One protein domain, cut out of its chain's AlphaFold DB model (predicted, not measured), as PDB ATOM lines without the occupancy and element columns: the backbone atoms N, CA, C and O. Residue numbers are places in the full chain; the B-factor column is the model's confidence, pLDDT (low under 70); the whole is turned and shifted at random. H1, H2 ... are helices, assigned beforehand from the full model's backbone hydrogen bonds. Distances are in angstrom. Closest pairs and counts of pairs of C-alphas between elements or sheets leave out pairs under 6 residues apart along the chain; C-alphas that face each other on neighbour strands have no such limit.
ATOM      1  N   GLU A   2     -52.441 -38.511  40.375       83.94
ATOM      2  CA  GLU A   2     -51.280 -38.770  39.504       83.94
ATOM      3  C   GLU A   2     -50.032 -39.301  40.220       83.94
ATOM      4  O   GLU A   2     -49.452 -40.267  39.746       83.94
ATOM      5  N   ILE A   3     -49.650 -38.776  41.396       90.31
ATOM      6  CA  ILE A   3     -48.452 -39.267  42.119       90.31
ATOM      7  C   ILE A   3     -48.539 -40.772  42.419       90.31
ATOM      8  O   ILE A   3     -47.550 -41.480  42.275       90.31
ATOM      9  N   ARG A   4     -49.718 -41.283  42.807       93.12
ATOM     10  CA  ARG A   4     -49.903 -42.727  43.042       93.12
ATOM     11  C   ARG A   4     -49.739 -43.523  41.755       93.12
ATOM     12  O   ARG A   4     -48.944 -44.446  41.741       93.12
ATOM     13  N   ALA A   5     -50.415 -43.106  40.684       91.75
ATOM     14  CA  ALA A   5     -50.329 -43.777  39.390       91.75
ATOM     15  C   ALA A   5     -48.880 -43.860  38.875       91.75
ATOM     16  O   ALA A   5     -48.468 -44.897  38.369       91.75
ATOM     17  N   ILE A   6     -48.083 -42.803  39.071       91.06
ATOM     18  CA  ILE A   6     -46.663 -42.784  38.687       91.06
ATOM     19  C   ILE A   6     -45.838 -43.761  39.536       91.06
ATOM     20  O   ILE A   6     -44.985 -44.473  39.014       91.06
ATOM     21  N   LEU A   7     -46.089 -43.819  40.848       93.12
ATOM     22  CA  LEU A   7     -45.413 -44.770  41.737       93.12
ATOM     23  C   LEU A   7     -45.788 -46.223  41.412       93.12
ATOM     24  O   LEU A   7     -44.926 -47.101  41.465       93.12
ATOM     25  N   ASP A   8     -47.048 -46.470  41.064       93.25
ATOM     26  CA  ASP A   8     -47.554 -47.797  40.710       93.25
ATOM     27  C   ASP A   8     -47.014 -48.269  39.348       93.25
ATOM     28  O   ASP A   8     -46.772 -49.461  39.166       93.25
ATOM     29  N   ALA A   9     -46.749 -47.342  38.416       92.75
ATOM     30  CA  ALA A   9     -46.167 -47.640  37.108       92.75
ATOM     31  C   ALA A   9     -44.722 -48.166  37.185       92.75
ATOM     32  O   ALA A   9     -44.292 -48.897  36.294       92.75
ATOM     33  N   LEU A  10     -43.968 -47.834  38.244       93.38
ATOM     34  CA  LEU A  10     -42.590 -48.304  38.424       93.38
ATOM     35  C   LEU A  10     -42.298 -48.737  39.874       93.38
ATOM     36  O   LEU A  10     -41.615 -48.029  40.626       93.38
ATOM     37  N   PRO A  11     -42.753 -49.941  40.279       93.50
ATOM     38  CA  PRO A  11     -42.691 -50.396  41.671       93.50
ATOM     39  C   PRO A  11     -41.274 -50.498  42.245       93.50
ATOM     40  O   PRO A  11     -41.063 -50.256  43.437       93.50
ATOM     41  N   SER A  12     -40.285 -50.841  41.412       93.69
ATOM     42  CA  SER A  12     -38.876 -50.910  41.814       93.69
ATOM     43  C   SER A  12     -38.358 -49.536  42.245       93.69
ATOM     44  O   SER A  12     -37.800 -49.402  43.333       93.69
ATOM     45  N   PHE A  13     -38.629 -48.497  41.453       95.81
ATOM     46  CA  PHE A  13     -38.294 -47.117  41.789       95.81
ATOM     47  C   PHE A  13     -39.080 -46.618  43.009       95.81
ATOM     48  O   PHE A  13     -38.494 -46.035  43.922       95.81
ATOM     49  N   ALA A  14     -40.375 -46.936  43.102       95.75
ATOM     50  CA  ALA A  14     -41.191 -46.611  44.273       95.75
ATOM     51  C   ALA A  14     -40.663 -47.259  45.567       95.75
ATOM     52  O   ALA A  14     -40.772 -46.676  46.648       95.75
ATOM     53  N   SER A  15     -40.060 -48.449  45.485       96.06
ATOM     54  CA  SER A  15     -39.393 -49.095  46.621       96.06
ATOM     55  C   SER A  15     -38.158 -48.314  47.083       96.06
ATOM     56  O   SER A  15     -38.000 -48.069  48.281       96.06
ATOM     57  N   VAL A  16     -37.325 -47.844  46.145       97.00
ATOM     58  CA  VAL A  16     -36.154 -47.002  46.455       97.00
ATOM     59  C   VAL A  16     -36.590 -45.680  47.091       97.00
ATOM     60  O   VAL A  16     -36.061 -45.300  48.138       97.00
ATOM     61  N   LEU A  17     -37.612 -45.026  46.526       96.44
ATOM     62  CA  LEU A  17     -38.229 -43.825  47.098       96.44
ATOM     63  C   LEU A  17     -38.740 -44.065  48.518       96.44
ATOM     64  O   LEU A  17     -38.486 -43.260  49.409       96.44
ATOM     65  N   ARG A  18     -39.418 -45.193  48.757       96.38
ATOM     66  CA  ARG A  18     -39.899 -45.577  50.090       96.38
ATOM     67  C   ARG A  18     -38.750 -45.740  51.086       96.38
ATOM     68  O   ARG A  18     -38.903 -45.356  52.241       96.38
ATOM     69  N   GLY A  19     -37.619 -46.294  50.649       95.81
ATOM     70  CA  GLY A  19     -36.398 -46.375  51.452       95.81
ATOM     71  C   GLY A  19     -35.901 -44.991  51.873       95.81
ATOM     72  O   GLY A  19     -35.768 -44.732  53.066       95.81
ATOM     73  N   GLN A  20     -35.727 -44.075  50.915       96.94
ATOM     74  CA  GLN A  20     -35.292 -42.700  51.205       96.94
ATOM     75  C   GLN A  20     -36.298 -41.926  52.069       96.94
ATOM     76  O   GLN A  20     -35.913 -41.242  53.012       96.94
ATOM     77  N   ALA A  21     -37.601 -42.091  51.830       95.88
ATOM     78  CA  ALA A  21     -38.638 -41.460  52.640       95.88
ATOM     79  C   ALA A  21     -38.624 -41.941  54.104       95.88
ATOM     80  O   ALA A  21     -38.911 -41.157  55.007       95.88
ATOM     81  N   ARG A  22     -38.280 -43.214  54.362       95.19
ATOM     82  CA  ARG A  22     -38.091 -43.731  55.731       95.19
ATOM     83  C   ARG A  22     -36.858 -43.137  56.402       95.19
ATOM     84  O   ARG A  22     -36.947 -42.770  57.566       95.19
ATOM     85  N   GLU A  23     -35.746 -43.022  55.678       94.69
ATOM     86  CA  GLU A  23     -34.511 -42.396  56.183       94.69
ATOM     87  C   GLU A  23     -34.751 -40.938  56.605       94.69
ATOM     88  O   GLU A  23     -34.239 -40.507  57.634       94.69
ATOM     89  N   GLN A  24     -35.611 -40.216  55.879       94.62
ATOM     90  CA  GLN A  24     -36.039 -38.853  56.221       94.62
ATOM     91  C   GLN A  24     -37.196 -38.791  57.240       94.62
ATOM     92  O   GLN A  24     -37.727 -37.718  57.521       94.62
ATOM     93  N   GLY A  25     -37.640 -39.931  57.780       92.75
ATOM     94  CA  GLY A  25     -38.712 -40.001  58.779       92.75
ATOM     95  C   GLY A  25     -40.120 -39.670  58.267       92.75
ATOM     96  O   GLY A  25     -41.054 -39.601  59.067       92.75
ATOM     97  N   LEU A  26     -40.320 -39.512  56.952       92.38
ATOM     98  CA  LEU A  26     -41.619 -39.151  56.365       92.38
ATOM     99  C   LEU A  26     -42.686 -40.236  56.553       92.38
ATOM    100  O   LEU A  26     -43.876 -39.942  56.522       92.38
ATOM    101  N   LEU A  27     -42.267 -41.489  56.749       91.06
ATOM    102  CA  LEU A  27     -43.164 -42.642  56.867       91.06
ATOM    103  C   LEU A  27     -43.388 -43.123  58.309       91.06
ATOM    104  O   LEU A  27     -43.921 -44.213  58.515       91.06
ATOM    105  N   ASN A  28     -42.994 -42.321  59.302       84.88
ATOM    106  CA  ASN A  28     -43.157 -42.663  60.718       84.88
ATOM    107  C   ASN A  28     -44.626 -42.613  61.168       84.88
ATOM    108  O   ASN A  28     -45.028 -43.369  62.047       84.88
ATOM    109  N   THR A  29     -45.431 -41.735  60.562       69.88
ATOM    110  CA  THR A  29     -46.846 -41.509  60.913       69.88
ATOM    111  C   THR A  29     -47.824 -41.999  59.843       69.88
ATOM    112  O   THR A  29     -49.008 -42.182  60.124       69.88
ATOM    113  N   SER A  30     -47.357 -42.234  58.614       76.88
ATOM    114  CA  SER A  30     -48.158 -42.746  57.503       76.88
ATOM    115  C   SER A  30     -47.346 -43.725  56.664       76.88
ATOM    116  O   SER A  30     -46.230 -43.428  56.256       76.88
ATOM    117  N   HIS A  31     -47.912 -44.889  56.346       83.62
ATOM    118  CA  HIS A  31     -47.286 -45.836  55.413       83.62
ATOM    119  C   HIS A  31     -47.556 -45.503  53.937       83.62
ATOM    120  O   HIS A  31     -47.063 -46.186  53.035       83.62
ATOM    121  N   ASP A  32     -48.328 -44.447  53.683       92.50
ATOM    122  CA  ASP A  32     -48.707 -44.005  52.352       92.50
ATOM    123  C   ASP A  32     -47.636 -43.081  51.764       92.50
ATOM    124  O   ASP A  32     -47.528 -41.906  52.129       92.50
ATOM    125  N   LEU A  33     -46.831 -43.619  50.845       94.12
ATOM    126  CA  LEU A  33     -45.728 -42.890  50.221       94.12
ATOM    127  C   LEU A  33     -46.211 -41.650  49.461       94.12
ATOM    128  O   LEU A  33     -45.629 -40.581  49.615       94.12
ATOM    129  N   ALA A  34     -47.285 -41.770  48.677       94.56
ATOM    130  CA  ALA A  34     -47.785 -40.660  47.870       94.56
ATOM    131  C   ALA A  34     -48.283 -39.514  48.754       94.56
ATOM    132  O   ALA A  34     -47.946 -38.356  48.512       94.56
ATOM    133  N   LYS A  35     -49.047 -39.836  49.808       93.44
ATOM    134  CA  LYS A  35     -49.518 -38.834  50.773       93.44
ATOM    135  C   LYS A  35     -48.351 -38.171  51.507       93.44
ATOM    136  O   LYS A  35     -48.361 -36.957  51.691       93.44
ATOM    137  N   SER A  36     -47.351 -38.953  51.901       94.25
ATOM    138  CA  SER A  36     -46.199 -38.447  52.652       94.25
ATOM    139  C   SER A  36     -45.332 -37.517  51.804       94.25
ATOM    140  O   SER A  36     -44.965 -36.443  52.266       94.25
ATOM    141  N   LEU A  37     -45.083 -37.861  50.536       94.31
ATOM    142  CA  LEU A  37     -44.384 -36.978  49.594       94.31
ATOM    143  C   LEU A  37     -45.165 -35.685  49.325       94.31
ATOM    144  O   LEU A  37     -44.577 -34.612  49.308       94.31
ATOM    145  N   ALA A  38     -46.488 -35.780  49.155       92.38
ATOM    146  CA  ALA A  38     -47.340 -34.634  48.838       92.38
ATOM    147  C   ALA A  38     -47.550 -33.653  50.007       92.38
ATOM    148  O   ALA A  38     -48.007 -32.537  49.784       92.38
ATOM    149  N   THR A  39     -47.277 -34.073  51.245       90.81
ATOM    150  CA  THR A  39     -47.477 -33.255  52.458       90.81
ATOM    151  C   THR A  39     -46.171 -32.837  53.130       90.81
ATOM    152  O   THR A  39     -46.186 -31.983  54.016       90.81
ATOM    153  N   ALA A  40     -45.042 -33.418  52.723       92.19
ATOM    154  CA  ALA A  40     -43.724 -33.005  53.176       92.19
ATOM    155  C   ALA A  40     -43.378 -31.593  52.677       92.19
ATOM    156  O   ALA A  40     -43.936 -31.098  51.697       92.19
ATOM    157  N   LYS A  41     -42.397 -30.958  53.329       93.00
ATOM    158  CA  LYS A  41     -41.807 -29.719  52.808       93.00
ATOM    159  C   LYS A  41     -41.247 -29.976  51.399       93.00
ATOM    160  O   LYS A  41     -40.579 -31.003  51.229       93.00
ATOM    161  N   PRO A  42     -41.463 -29.075  50.421       93.19
ATOM    162  CA  PRO A  42     -40.998 -29.281  49.050       93.19
ATOM    163  C   PRO A  42     -39.506 -29.609  48.961       93.19
ATOM    164  O   PRO A  42     -39.116 -30.493  48.206       93.19
ATOM    165  N   GLU A  43     -38.669 -28.965  49.776       93.44
ATOM    166  CA  GLU A  43     -37.232 -29.223  49.808       93.44
ATOM    167  C   GLU A  43     -36.920 -30.660  50.225       93.44
ATOM    168  O   GLU A  43     -36.104 -31.313  49.582       93.44
ATOM    169  N   VAL A  44     -37.618 -31.182  51.235       94.75
ATOM    170  CA  VAL A  44     -37.424 -32.558  51.708       94.75
ATOM    171  C   VAL A  44     -37.899 -33.552  50.649       94.75
ATOM    172  O   VAL A  44     -37.179 -34.484  50.300       94.75
ATOM    173  N   ALA A  45     -39.093 -33.341  50.088       95.56
ATOM    174  CA  ALA A  45     -39.650 -34.234  49.074       95.56
ATOM    175  C   ALA A  45     -38.773 -34.296  47.811       95.56
ATOM    176  O   ALA A  45     -38.498 -35.383  47.300       95.56
ATOM    177  N   LEU A  46     -38.314 -33.141  47.320       95.62
ATOM    178  CA  LEU A  46     -37.566 -33.023  46.069       95.62
ATOM    179  C   LEU A  46     -36.069 -33.330  46.248       95.62
ATOM    180  O   LEU A  46     -35.509 -34.139  45.507       95.62
ATOM    181  N   SER A  47     -35.414 -32.690  47.221       95.06
ATOM    182  CA  SER A  47     -33.955 -32.736  47.387       95.06
ATOM    183  C   SER A  47     -33.486 -33.917  48.228       95.06
ATOM    184  O   SER A  47     -32.459 -34.509  47.904       95.06
ATOM    185  N   ASP A  48     -34.222 -34.271  49.281       96.06
ATOM    186  CA  ASP A  48     -33.743 -35.246  50.271       96.06
ATOM    187  C   ASP A  48     -34.323 -36.650  50.046       96.06
ATOM    188  O   ASP A  48     -33.780 -37.636  50.546       96.06
ATOM    189  N   VAL A  49     -35.404 -36.758  49.265       97.38
ATOM    190  CA  VAL A  49     -36.062 -38.035  48.951       97.38
ATOM    191  C   VAL A  49     -36.020 -38.360  47.463       97.38
ATOM    192  O   VAL A  49     -35.446 -39.385  47.091       97.38
ATOM    193  N   LEU A  50     -36.611 -37.518  46.606       97.62
ATOM    194  CA  LEU A  50     -36.723 -37.812  45.176       97.62
ATOM    195  C   LEU A  50     -35.346 -37.886  44.511       97.62
ATOM    196  O   LEU A  50     -35.030 -38.907  43.907       97.62
ATOM    197  N   ARG A  51     -34.501 -36.859  44.669       96.69
ATOM    198  CA  ARG A  51     -33.164 -36.830  44.054       96.69
ATOM    199  C   ARG A  51     -32.295 -38.044  44.422       96.69
ATOM    200  O   ARG A  51     -31.863 -38.730  43.495       96.69
ATOM    201  N   PRO A  52     -32.057 -38.382  45.706       96.75
ATOM    202  CA  PRO A  52     -31.221 -39.529  46.052       96.75
ATOM    203  C   PRO A  52     -31.819 -40.856  45.581       96.75
ATOM    204  O   PRO A  52     -31.083 -41.755  45.173       96.75
ATOM    205  N   ALA A  53     -33.149 -40.996  45.607       97.25
ATOM    206  CA  ALA A  53     -33.804 -42.195  45.100       97.25
ATOM    207  C   ALA A  53     -33.609 -42.349  43.587       97.25
ATOM    208  O   ALA A  53     -33.315 -43.447  43.118       97.25
ATOM    209  N   THR A  54     -33.727 -41.252  42.836       96.88
ATOM    210  CA  THR A  54     -33.461 -41.220  41.398       96.88
ATOM    211  C   THR A  54     -32.009 -41.581  41.113       96.88
ATOM    212  O   THR A  54     -31.761 -42.529  40.377       96.88
ATOM    213  N   GLU A  55     -31.039 -40.928  41.755       95.44
ATOM    214  CA  GLU A  55     -29.612 -41.225  41.564       95.44
ATOM    215  C   GLU A  55     -29.263 -42.701  41.845       95.44
ATOM    216  O   GLU A  55     -28.432 -43.278  41.143       95.44
ATOM    217  N   LYS A  56     -29.918 -43.334  42.830       94.69
ATOM    218  CA  LYS A  56     -29.738 -44.761  43.156       94.69
ATOM    219  C   LYS A  56     -30.408 -45.708  42.156       94.69
ATOM    220  O   LYS A  56     -29.906 -46.811  41.952       94.69
ATOM    221  N   ALA A  57     -31.549 -45.316  41.591       95.56
ATOM    222  CA  ALA A  57     -32.367 -46.176  40.737       95.56
ATOM    223  C   ALA A  57     -32.021 -46.075  39.244       95.56
ATOM    224  O   ALA A  57     -32.352 -46.988  38.488       95.56
ATOM    225  N   LEU A  58     -31.393 -44.978  38.806       94.94
ATOM    226  CA  LEU A  58     -31.071 -44.772  37.395       94.94
ATOM    227  C   LEU A  58     -30.101 -45.843  36.872       94.94
ATOM    228  O   LEU A  58     -29.171 -46.255  37.579       94.94
ATOM    229  N   PRO A  59     -30.272 -46.279  35.611       91.56
ATOM    230  CA  PRO A  59     -29.347 -47.213  35.007       91.56
ATOM    231  C   PRO A  59     -27.958 -46.588  34.878       91.56
ATOM    232  O   PRO A  59     -27.770 -45.388  34.677       91.56
ATOM    233  N   ARG A  60     -26.945 -47.447  34.950       86.94
ATOM    234  CA  ARG A  60     -25.565 -47.059  34.690       86.94
ATOM    235  C   ARG A  60     -25.361 -46.965  33.176       86.94
ATOM    236  O   ARG A  60     -25.419 -47.979  32.499       86.94
ATOM    237  N   GLY A  61     -24.994 -45.796  32.657       85.06
ATOM    238  CA  GLY A  61     -24.719 -45.647  31.226       85.06
ATOM    239  C   GLY A  61     -24.242 -44.256  30.829       85.06
ATOM    240  O   GLY A  61     -23.866 -43.456  31.685       85.06
ATOM    241  N   SER A  62     -24.246 -44.000  29.520       88.69
ATOM    242  CA  SER A  62     -24.106 -42.656  28.963       88.69
ATOM    243  C   SER A  62     -25.316 -41.784  29.347       88.69
ATOM    244  O   SER A  62     -26.367 -42.331  29.702       88.69
ATOM    245  N   PRO A  63     -25.224 -40.445  29.228       88.75
ATOM    246  CA  PRO A  63     -26.361 -39.563  29.481       88.75
ATOM    247  C   PRO A  63     -27.605 -39.939  28.669       88.75
ATOM    248  O   PRO A  63     -28.718 -39.810  29.163       88.75
ATOM    249  N   GLN A  64     -27.419 -40.434  27.442       91.19
ATOM    250  CA  GLN A  64     -28.519 -40.833  26.570       91.19
ATOM    251  C   GLN A  64     -29.273 -42.051  27.122       91.19
ATOM    252  O   GLN A  64     -30.485 -41.994  27.268       91.19
ATOM    253  N   ILE A  65     -28.557 -43.095  27.557       91.25
ATOM    254  CA  ILE A  65     -29.172 -44.284  28.178       91.25
ATOM    255  C   ILE A  65     -29.979 -43.904  29.424       91.25
ATOM    256  O   ILE A  65     -31.033 -44.476  29.688       91.25
ATOM    257  N   ILE A  66     -29.482 -42.943  30.206       92.25
ATOM    258  CA  ILE A  66     -30.196 -42.441  31.383       92.25
ATOM    259  C   ILE A  66     -31.468 -41.705  30.952       92.25
ATOM    260  O   ILE A  66     -32.536 -41.982  31.497       92.25
ATOM    261  N   ARG A  67     -31.361 -40.797  29.972       91.94
ATOM    262  CA  ARG A  67     -32.492 -40.008  29.459       91.94
ATOM    263  C   ARG A  67     -33.602 -40.870  28.862       91.94
ATOM    264  O   ARG A  67     -34.763 -40.516  29.029       91.94
ATOM    265  N   ASP A  68     -33.242 -41.996  28.258       93.25
ATOM    266  CA  ASP A  68     -34.180 -42.928  27.625       93.25
ATOM    267  C   ASP A  68     -34.792 -43.938  28.614       93.25
ATOM    268  O   ASP A  68     -35.558 -44.813  28.217       93.25
ATOM    269  N   SER A  69     -34.452 -43.860  29.907       94.94
ATOM    270  CA  SER A  69     -34.927 -44.821  30.907       94.94
ATOM    271  C   SER A  69     -36.282 -44.450  31.518       94.94
ATOM    272  O   SER A  69     -36.521 -43.299  31.889       94.94
ATOM    273  N   ASP A  70     -37.122 -45.460  31.767       95.06
ATOM    274  CA  ASP A  70     -38.411 -45.294  32.463       95.06
ATOM    275  C   ASP A  70     -38.253 -44.709  33.873       95.06
ATOM    276  O   ASP A  70     -39.125 -43.996  34.374       95.06
ATOM    277  N   VAL A  71     -37.126 -45.004  34.535       95.69
ATOM    278  CA  VAL A  71     -36.791 -44.432  35.846       95.69
ATOM    279  C   VAL A  71     -36.666 -42.920  35.731       95.69
ATOM    280  O   VAL A  71     -37.228 -42.202  36.554       95.69
ATOM    281  N   TRP A  72     -35.947 -42.431  34.718       95.56
ATOM    282  CA  TRP A  72     -35.760 -41.001  34.513       95.56
ATOM    283  C   TRP A  72     -37.073 -40.298  34.188       95.56
ATOM    284  O   TRP A  72     -37.365 -39.255  34.775       95.56
ATOM    285  N   GLU A  73     -37.897 -40.880  33.316       94.00
ATOM    286  CA  GLU A  73     -39.159 -40.246  32.937       94.00
ATOM    287  C   GLU A  73     -40.172 -40.214  34.088       94.00
ATOM    288  O   GLU A  73     -40.796 -39.177  34.342       94.00
ATOM    289  N   ASN A  74     -40.272 -41.287  34.878       94.75
ATOM    290  CA  ASN A  74     -41.091 -41.276  36.091       94.75
ATOM    291  C   ASN A  74     -40.554 -40.295  37.136       94.75
ATOM    292  O   ASN A  74     -41.330 -39.596  37.788       94.75
ATOM    293  N   ALA A  75     -39.233 -40.197  37.280       95.56
ATOM    294  CA  ALA A  75     -38.598 -39.268  38.200       95.56
ATOM    295  C   ALA A  75     -38.854 -37.799  37.813       95.56
ATOM    296  O   ALA A  75     -39.235 -37.009  38.677       95.56
ATOM    297  N   LYS A  76     -38.744 -37.440  36.525       94.38
ATOM    298  CA  LYS A  76     -39.136 -36.114  36.011       94.38
ATOM    299  C   LYS A  76     -40.626 -35.843  36.203       94.38
ATOM    300  O   LYS A  76     -41.009 -34.742  36.585       94.38
ATOM    301  N   THR A  77     -41.470 -36.848  35.983       93.00
ATOM    302  CA  THR A  77     -42.919 -36.706  36.170       93.00
ATOM    303  C   THR A  77     -43.266 -36.464  37.643       93.00
ATOM    304  O   THR A  77     -44.077 -35.589  37.942       93.00
ATOM    305  N   LEU A  78     -42.622 -37.167  38.582       95.19
ATOM    306  CA  LEU A  78     -42.758 -36.882  40.016       95.19
ATOM    307  C   LEU A  78     -42.222 -35.497  40.379       95.19
ATOM    308  O   LEU A  78     -42.882 -34.790  41.135       95.19
ATOM    309  N   LEU A  79     -41.072 -35.092  39.832       95.44
ATOM    310  CA  LEU A  79     -40.506 -33.757  40.033       95.44
ATOM    311  C   LEU A  79     -41.518 -32.667  39.650       95.44
ATOM    312  O   LEU A  79     -41.749 -31.745  40.427       95.44
ATOM    313  N   ALA A  80     -42.148 -32.810  38.481       93.31
ATOM    314  CA  ALA A  80     -43.149 -31.884  37.964       93.31
ATOM    315  C   ALA A  80     -44.399 -31.798  38.852       93.31
ATOM    316  O   ALA A  80     -44.870 -30.707  39.165       93.31
ATOM    317  N   TRP A  81     -44.930 -32.931  39.315       94.00
ATOM    318  CA  TRP A  81     -46.105 -32.907  40.191       94.00
ATOM    319  C   TRP A  81     -45.797 -32.423  41.605       94.00
ATOM    320  O   TRP A  81     -46.626 -31.766  42.227       94.00
ATOM    321  N   LEU A  82     -44.614 -32.722  42.133       94.25
ATOM    322  CA  LEU A  82     -44.209 -32.221  43.443       94.25
ATOM    323  C   LEU A  82     -43.879 -30.720  43.400       94.25
ATOM    324  O   LEU A  82     -44.119 -30.032  44.390       94.25
ATOM    325  N   SER A  83     -43.401 -30.183  42.271       93.25
ATOM    326  CA  SER A  83     -43.138 -28.744  42.140       93.25
ATOM    327  C   SER A  83     -44.420 -27.907  42.142       93.25
ATOM    328  O   SER A  83     -44.450 -26.874  42.806       93.25
ATOM    329  N   VAL A  84     -45.514 -28.363  41.517       91.75
ATOM    330  CA  VAL A  84     -46.806 -27.647  41.601       91.75
ATOM    331  C   VAL A  84     -47.404 -27.665  43.010       91.75
ATOM    332  O   VAL A  84     -48.153 -26.759  43.369       91.75
ATOM    333  N   LEU A  85     -47.059 -28.661  43.835       91.06
ATOM    334  CA  LEU A  85     -47.439 -28.698  45.253       91.06
ATOM    335  C   LEU A  85     -46.609 -27.742  46.116       91.06
ATOM    336  O   LEU A  85     -46.985 -27.482  47.254       91.06
ATOM    337  N   ALA A  86     -45.520 -27.181  45.585       91.56
ATOM    338  CA  ALA A  86     -44.775 -26.119  46.250       91.56
ATOM    339  C   ALA A  86     -45.497 -24.762  46.186       91.56
ATOM    340  O   ALA A  86     -44.991 -23.792  46.743       91.56
ATOM    341  N   VAL A  87     -46.655 -24.673  45.527       90.19
ATOM    342  CA  VAL A  87     -47.498 -23.473  45.468       90.19
ATOM    343  C   VAL A  87     -48.482 -23.463  46.636       90.19
ATOM    344  O   VAL A  87     -49.129 -24.470  46.924       90.19
ATOM    345  N   ARG A  88     -48.631 -22.307  47.286       88.88
ATOM    346  CA  ARG A  88     -49.569 -22.086  48.395       88.88
ATOM    347  C   ARG A  88     -51.023 -22.265  47.942       88.88
ATOM    348  O   ARG A  88     -51.480 -21.489  47.099       88.88
ATOM    349  N   ASP A 249     -39.014 -21.082  51.054       77.00
ATOM    350  CA  ASP A 249     -38.523 -19.820  51.636       77.00
ATOM    351  C   ASP A 249     -38.049 -18.803  50.581       77.00
ATOM    352  O   ASP A 249     -38.157 -17.592  50.768       77.00
ATOM    353  N   LYS A 250     -37.469 -19.295  49.477       83.12
ATOM    354  CA  LYS A 250     -36.962 -18.490  48.357       83.12
ATOM    355  C   LYS A 250     -37.205 -19.202  47.033       83.12
ATOM    356  O   LYS A 250     -36.778 -20.343  46.863       83.12
ATOM    357  N   GLU A 251     -37.762 -18.482  46.063       84.94
ATOM    358  CA  GLU A 251     -37.959 -18.963  44.687       84.94
ATOM    359  C   GLU A 251     -36.655 -19.528  44.087       84.94
ATOM    360  O   GLU A 251     -36.626 -20.647  43.580       84.94
ATOM    361  N   SER A 252     -35.530 -18.826  44.262       85.31
ATOM    362  CA  SER A 252     -34.216 -19.261  43.764       85.31
ATOM    363  C   SER A 252     -33.746 -20.610  44.318       85.31
ATOM    364  O   SER A 252     -33.000 -21.331  43.648       85.31
ATOM    365  N   ARG A 253     -34.188 -20.986  45.525       88.19
ATOM    366  CA  ARG A 253     -33.878 -22.293  46.111       88.19
ATOM    367  C   ARG A 253     -34.648 -23.402  45.405       88.19
ATOM    368  O   ARG A 253     -34.043 -24.423  45.088       88.19
ATOM    369  N   LEU A 254     -35.931 -23.188  45.112       89.19
ATOM    370  CA  LEU A 254     -36.741 -24.140  44.346       89.19
ATOM    371  C   LEU A 254     -36.150 -24.358  42.950       89.19
ATOM    372  O   LEU A 254     -35.920 -25.498  42.559       89.19
ATOM    373  N   ILE A 255     -35.803 -23.275  42.251       88.06
ATOM    374  CA  ILE A 255     -35.163 -23.339  40.926       88.06
ATOM    375  C   ILE A 255     -33.859 -24.125  40.992       88.06
ATOM    376  O   ILE A 255     -33.612 -24.982  40.153       88.06
ATOM    377  N   THR A 256     -33.034 -23.870  42.009       89.69
ATOM    378  CA  THR A 256     -31.776 -24.600  42.192       89.69
ATOM    379  C   THR A 256     -32.032 -26.095  42.369       89.69
ATOM    380  O   THR A 256     -31.381 -26.896  41.709       89.69
ATOM    381  N   ILE A 257     -33.003 -26.489  43.199       92.25
ATOM    382  CA  ILE A 257     -33.356 -27.904  43.393       92.25
ATOM    383  C   ILE A 257     -33.772 -28.548  42.064       92.25
ATOM    384  O   ILE A 257     -33.259 -29.614  41.720       92.25
ATOM    385  N   LEU A 258     -34.653 -27.893  41.303       92.25
ATOM    386  CA  LEU A 258     -35.111 -28.386  40.001       92.25
ATOM    387  C   LEU A 258     -33.956 -28.474  38.993       92.25
ATOM    388  O   LEU A 258     -33.816 -29.487  38.313       92.25
ATOM    389  N   ARG A 259     -33.086 -27.460  38.941       89.81
ATOM    390  CA  ARG A 259     -31.930 -27.410  38.033       89.81
ATOM    391  C   ARG A 259     -31.000 -28.575  38.290       89.81
ATOM    392  O   ARG A 259     -30.694 -29.351  37.390       89.81
ATOM    393  N   GLU A 260     -30.560 -28.701  39.536       91.31
ATOM    394  CA  GLU A 260     -29.612 -29.735  39.926       91.31
ATOM    395  C   GLU A 260     -30.194 -31.127  39.674       91.31
ATOM    396  O   GLU A 260     -29.471 -32.023  39.238       91.31
ATOM    397  N   PHE A 261     -31.505 -31.297  39.866       93.88
ATOM    398  CA  PHE A 261     -32.186 -32.534  39.520       93.88
ATOM    399  C   PHE A 261     -32.127 -32.828  38.016       93.88
ATOM    400  O   PHE A 261     -31.700 -33.909  37.618       93.88
ATOM    401  N   LEU A 262     -32.511 -31.872  37.164       91.94
ATOM    402  CA  LEU A 262     -32.551 -32.061  35.707       91.94
ATOM    403  C   LEU A 262     -31.163 -32.309  35.090       91.94
ATOM    404  O   LEU A 262     -31.067 -32.912  34.023       91.94
ATOM    405  N   THR A 263     -30.085 -31.928  35.784       90.50
ATOM    406  CA  THR A 263     -28.696 -32.200  35.366       90.50
ATOM    407  C   THR A 263     -28.152 -33.577  35.774       90.50
ATOM    408  O   THR A 263     -27.038 -33.927  35.373       90.50
ATOM    409  N   ILE A 264     -28.904 -34.393  36.533       92.75
ATOM    410  CA  ILE A 264     -28.457 -35.725  36.995       92.75
ATOM    411  C   ILE A 264     -27.869 -36.595  35.862       92.75
ATOM    412  O   ILE A 264     -26.783 -37.148  36.076       92.75
ATOM    413  N   PRO A 265     -28.492 -36.719  34.666       90.62
ATOM    414  CA  PRO A 265     -27.942 -37.548  33.591       90.62
ATOM    415  C   PRO A 265     -26.522 -37.145  33.176       90.62
ATOM    416  O   PRO A 265     -25.680 -38.007  32.922       90.62
ATOM    417  N   ASP A 266     -26.229 -35.843  33.158       88.12
ATOM    418  CA  ASP A 266     -24.912 -35.322  32.784       88.12
ATOM    419  C   ASP A 266     -23.901 -35.463  33.927       88.12
ATOM    420  O   ASP A 266     -22.731 -35.779  33.698       88.12
ATOM    421  N   LEU A 267     -24.339 -35.270  35.174       86.69
ATOM    422  CA  LEU A 267     -23.489 -35.417  36.357       86.69
ATOM    423  C   LEU A 267     -23.035 -36.866  36.567       86.69
ATOM    424  O   LEU A 267     -21.869 -37.108  36.881       86.69
ATOM    425  N   LEU A 268     -23.932 -37.838  36.383       84.00
ATOM    426  CA  LEU A 268     -23.606 -39.258  36.543       84.00
ATOM    427  C   LEU A 268     -22.669 -39.777  35.449       84.00
ATOM    428  O   LEU A 268     -21.879 -40.685  35.708       84.00
ATOM    429  N   ALA A 269     -22.717 -39.186  34.255       75.56
ATOM    430  CA  ALA A 269     -21.793 -39.517  33.182       75.56
ATOM    431  C   ALA A 269     -20.378 -38.970  33.414       75.56
ATOM    432  O   ALA A 269     -19.419 -39.634  33.039       75.56
ATOM    433  N   LYS A 270     -20.241 -37.801  34.060       70.56
ATOM    434  CA  LYS A 270     -18.941 -37.176  34.384       70.56
ATOM    435  C   LYS A 270     -18.214 -37.806  35.576       70.56
ATOM    436  O   LYS A 270     -17.017 -37.606  35.726       70.56
ATOM    437  N   LYS A 271     -18.920 -38.530  36.452       61.62
ATOM    438  CA  LYS A 271     -18.331 -39.242  37.606       61.62
ATOM    439  C   LYS A 271     -17.640 -40.567  37.218       61.62
ATOM    440  O   LYS A 271     -17.394 -41.397  38.091       61.62
ATOM    441  N   ARG A 272     -17.372 -40.780  35.929       54.31
ATOM    442  CA  ARG A 272     -16.674 -41.940  35.363       54.31
ATOM    443  C   ARG A 272     -15.435 -41.468  34.632       54.31
ATOM    444  O   ARG A 272     -14.435 -42.205  34.712       54.31
TER     445      ARG A 272
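What this domain is: This is residues 2 to 88 and 249 to 272 of the 272 residues of an uncharacterized protein of Candidatus Accumulibacter phosphatis (UniProt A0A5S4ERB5). Picture an up-and-down bundle of three helices, H4, H6 and H7, each running against the one before it in the chain, their centres making a triangle. H2 crosses H4 and H1 packs alongside H6, both on the side away from H7, while the short H5 and H8 pair near the end where H4 and H7 finish. The printed part has 111 residues, with eight named helices, H1 to H8 in order, and no named strand: all helix. It is compact, with a radius of gyration of the C-alphas of 13.4 A, and spans 39 by 32 by 24 A.

Where its parts are: Find C-alpha 42 at (-40.998, -29.281, 49.050); from there H4, residues 42 to 57, runs 20.7 A to C-alpha 57 at (-32.367, -46.176, 40.737). H6, residues 70 to 84, covers 21.6 A, and H7, residues 251 to 262, 16.8 A. H2, residues 11 to 23, covers 18.5 A. Shorter are H1, residues 2 to 9, H3, 33 to 39, H5, 63 to 67, and H8, 264 to 270.

How they stand to each other: H4 touches H6 at 1 degree, opposite ways, closest at C-alphas 54 and 75, 6.4 A. It touches H7 at 8 degrees, the same way, closest at C-alphas 47 and 257, 6.3 A. H2 touches H4 at a steep tilt of 51 degrees, closest at C-alphas 17 and 53, 5.1 A. H1 touches H6, closest at C-alphas 6 and 74, 6.3 A. H3 only just touches H1, with 3 pairs of C-alphas within 8 A; C-alphas 4 and 34 are closest, 5.7 A. H5 touches H8, closest at C-alphas 63 and 265, 4.8 A. Every O i to N i+4 pair is within hydrogen-bond range except in H4, with 8 of 12.

The domain as a whole: Residues 89 to 248 are not printed; C-alphas 88 and 249 are 11.7 A apart across the cut. Of the links printed whole, none is long. Model confidence is under 70 at residues 29, 271 and 272.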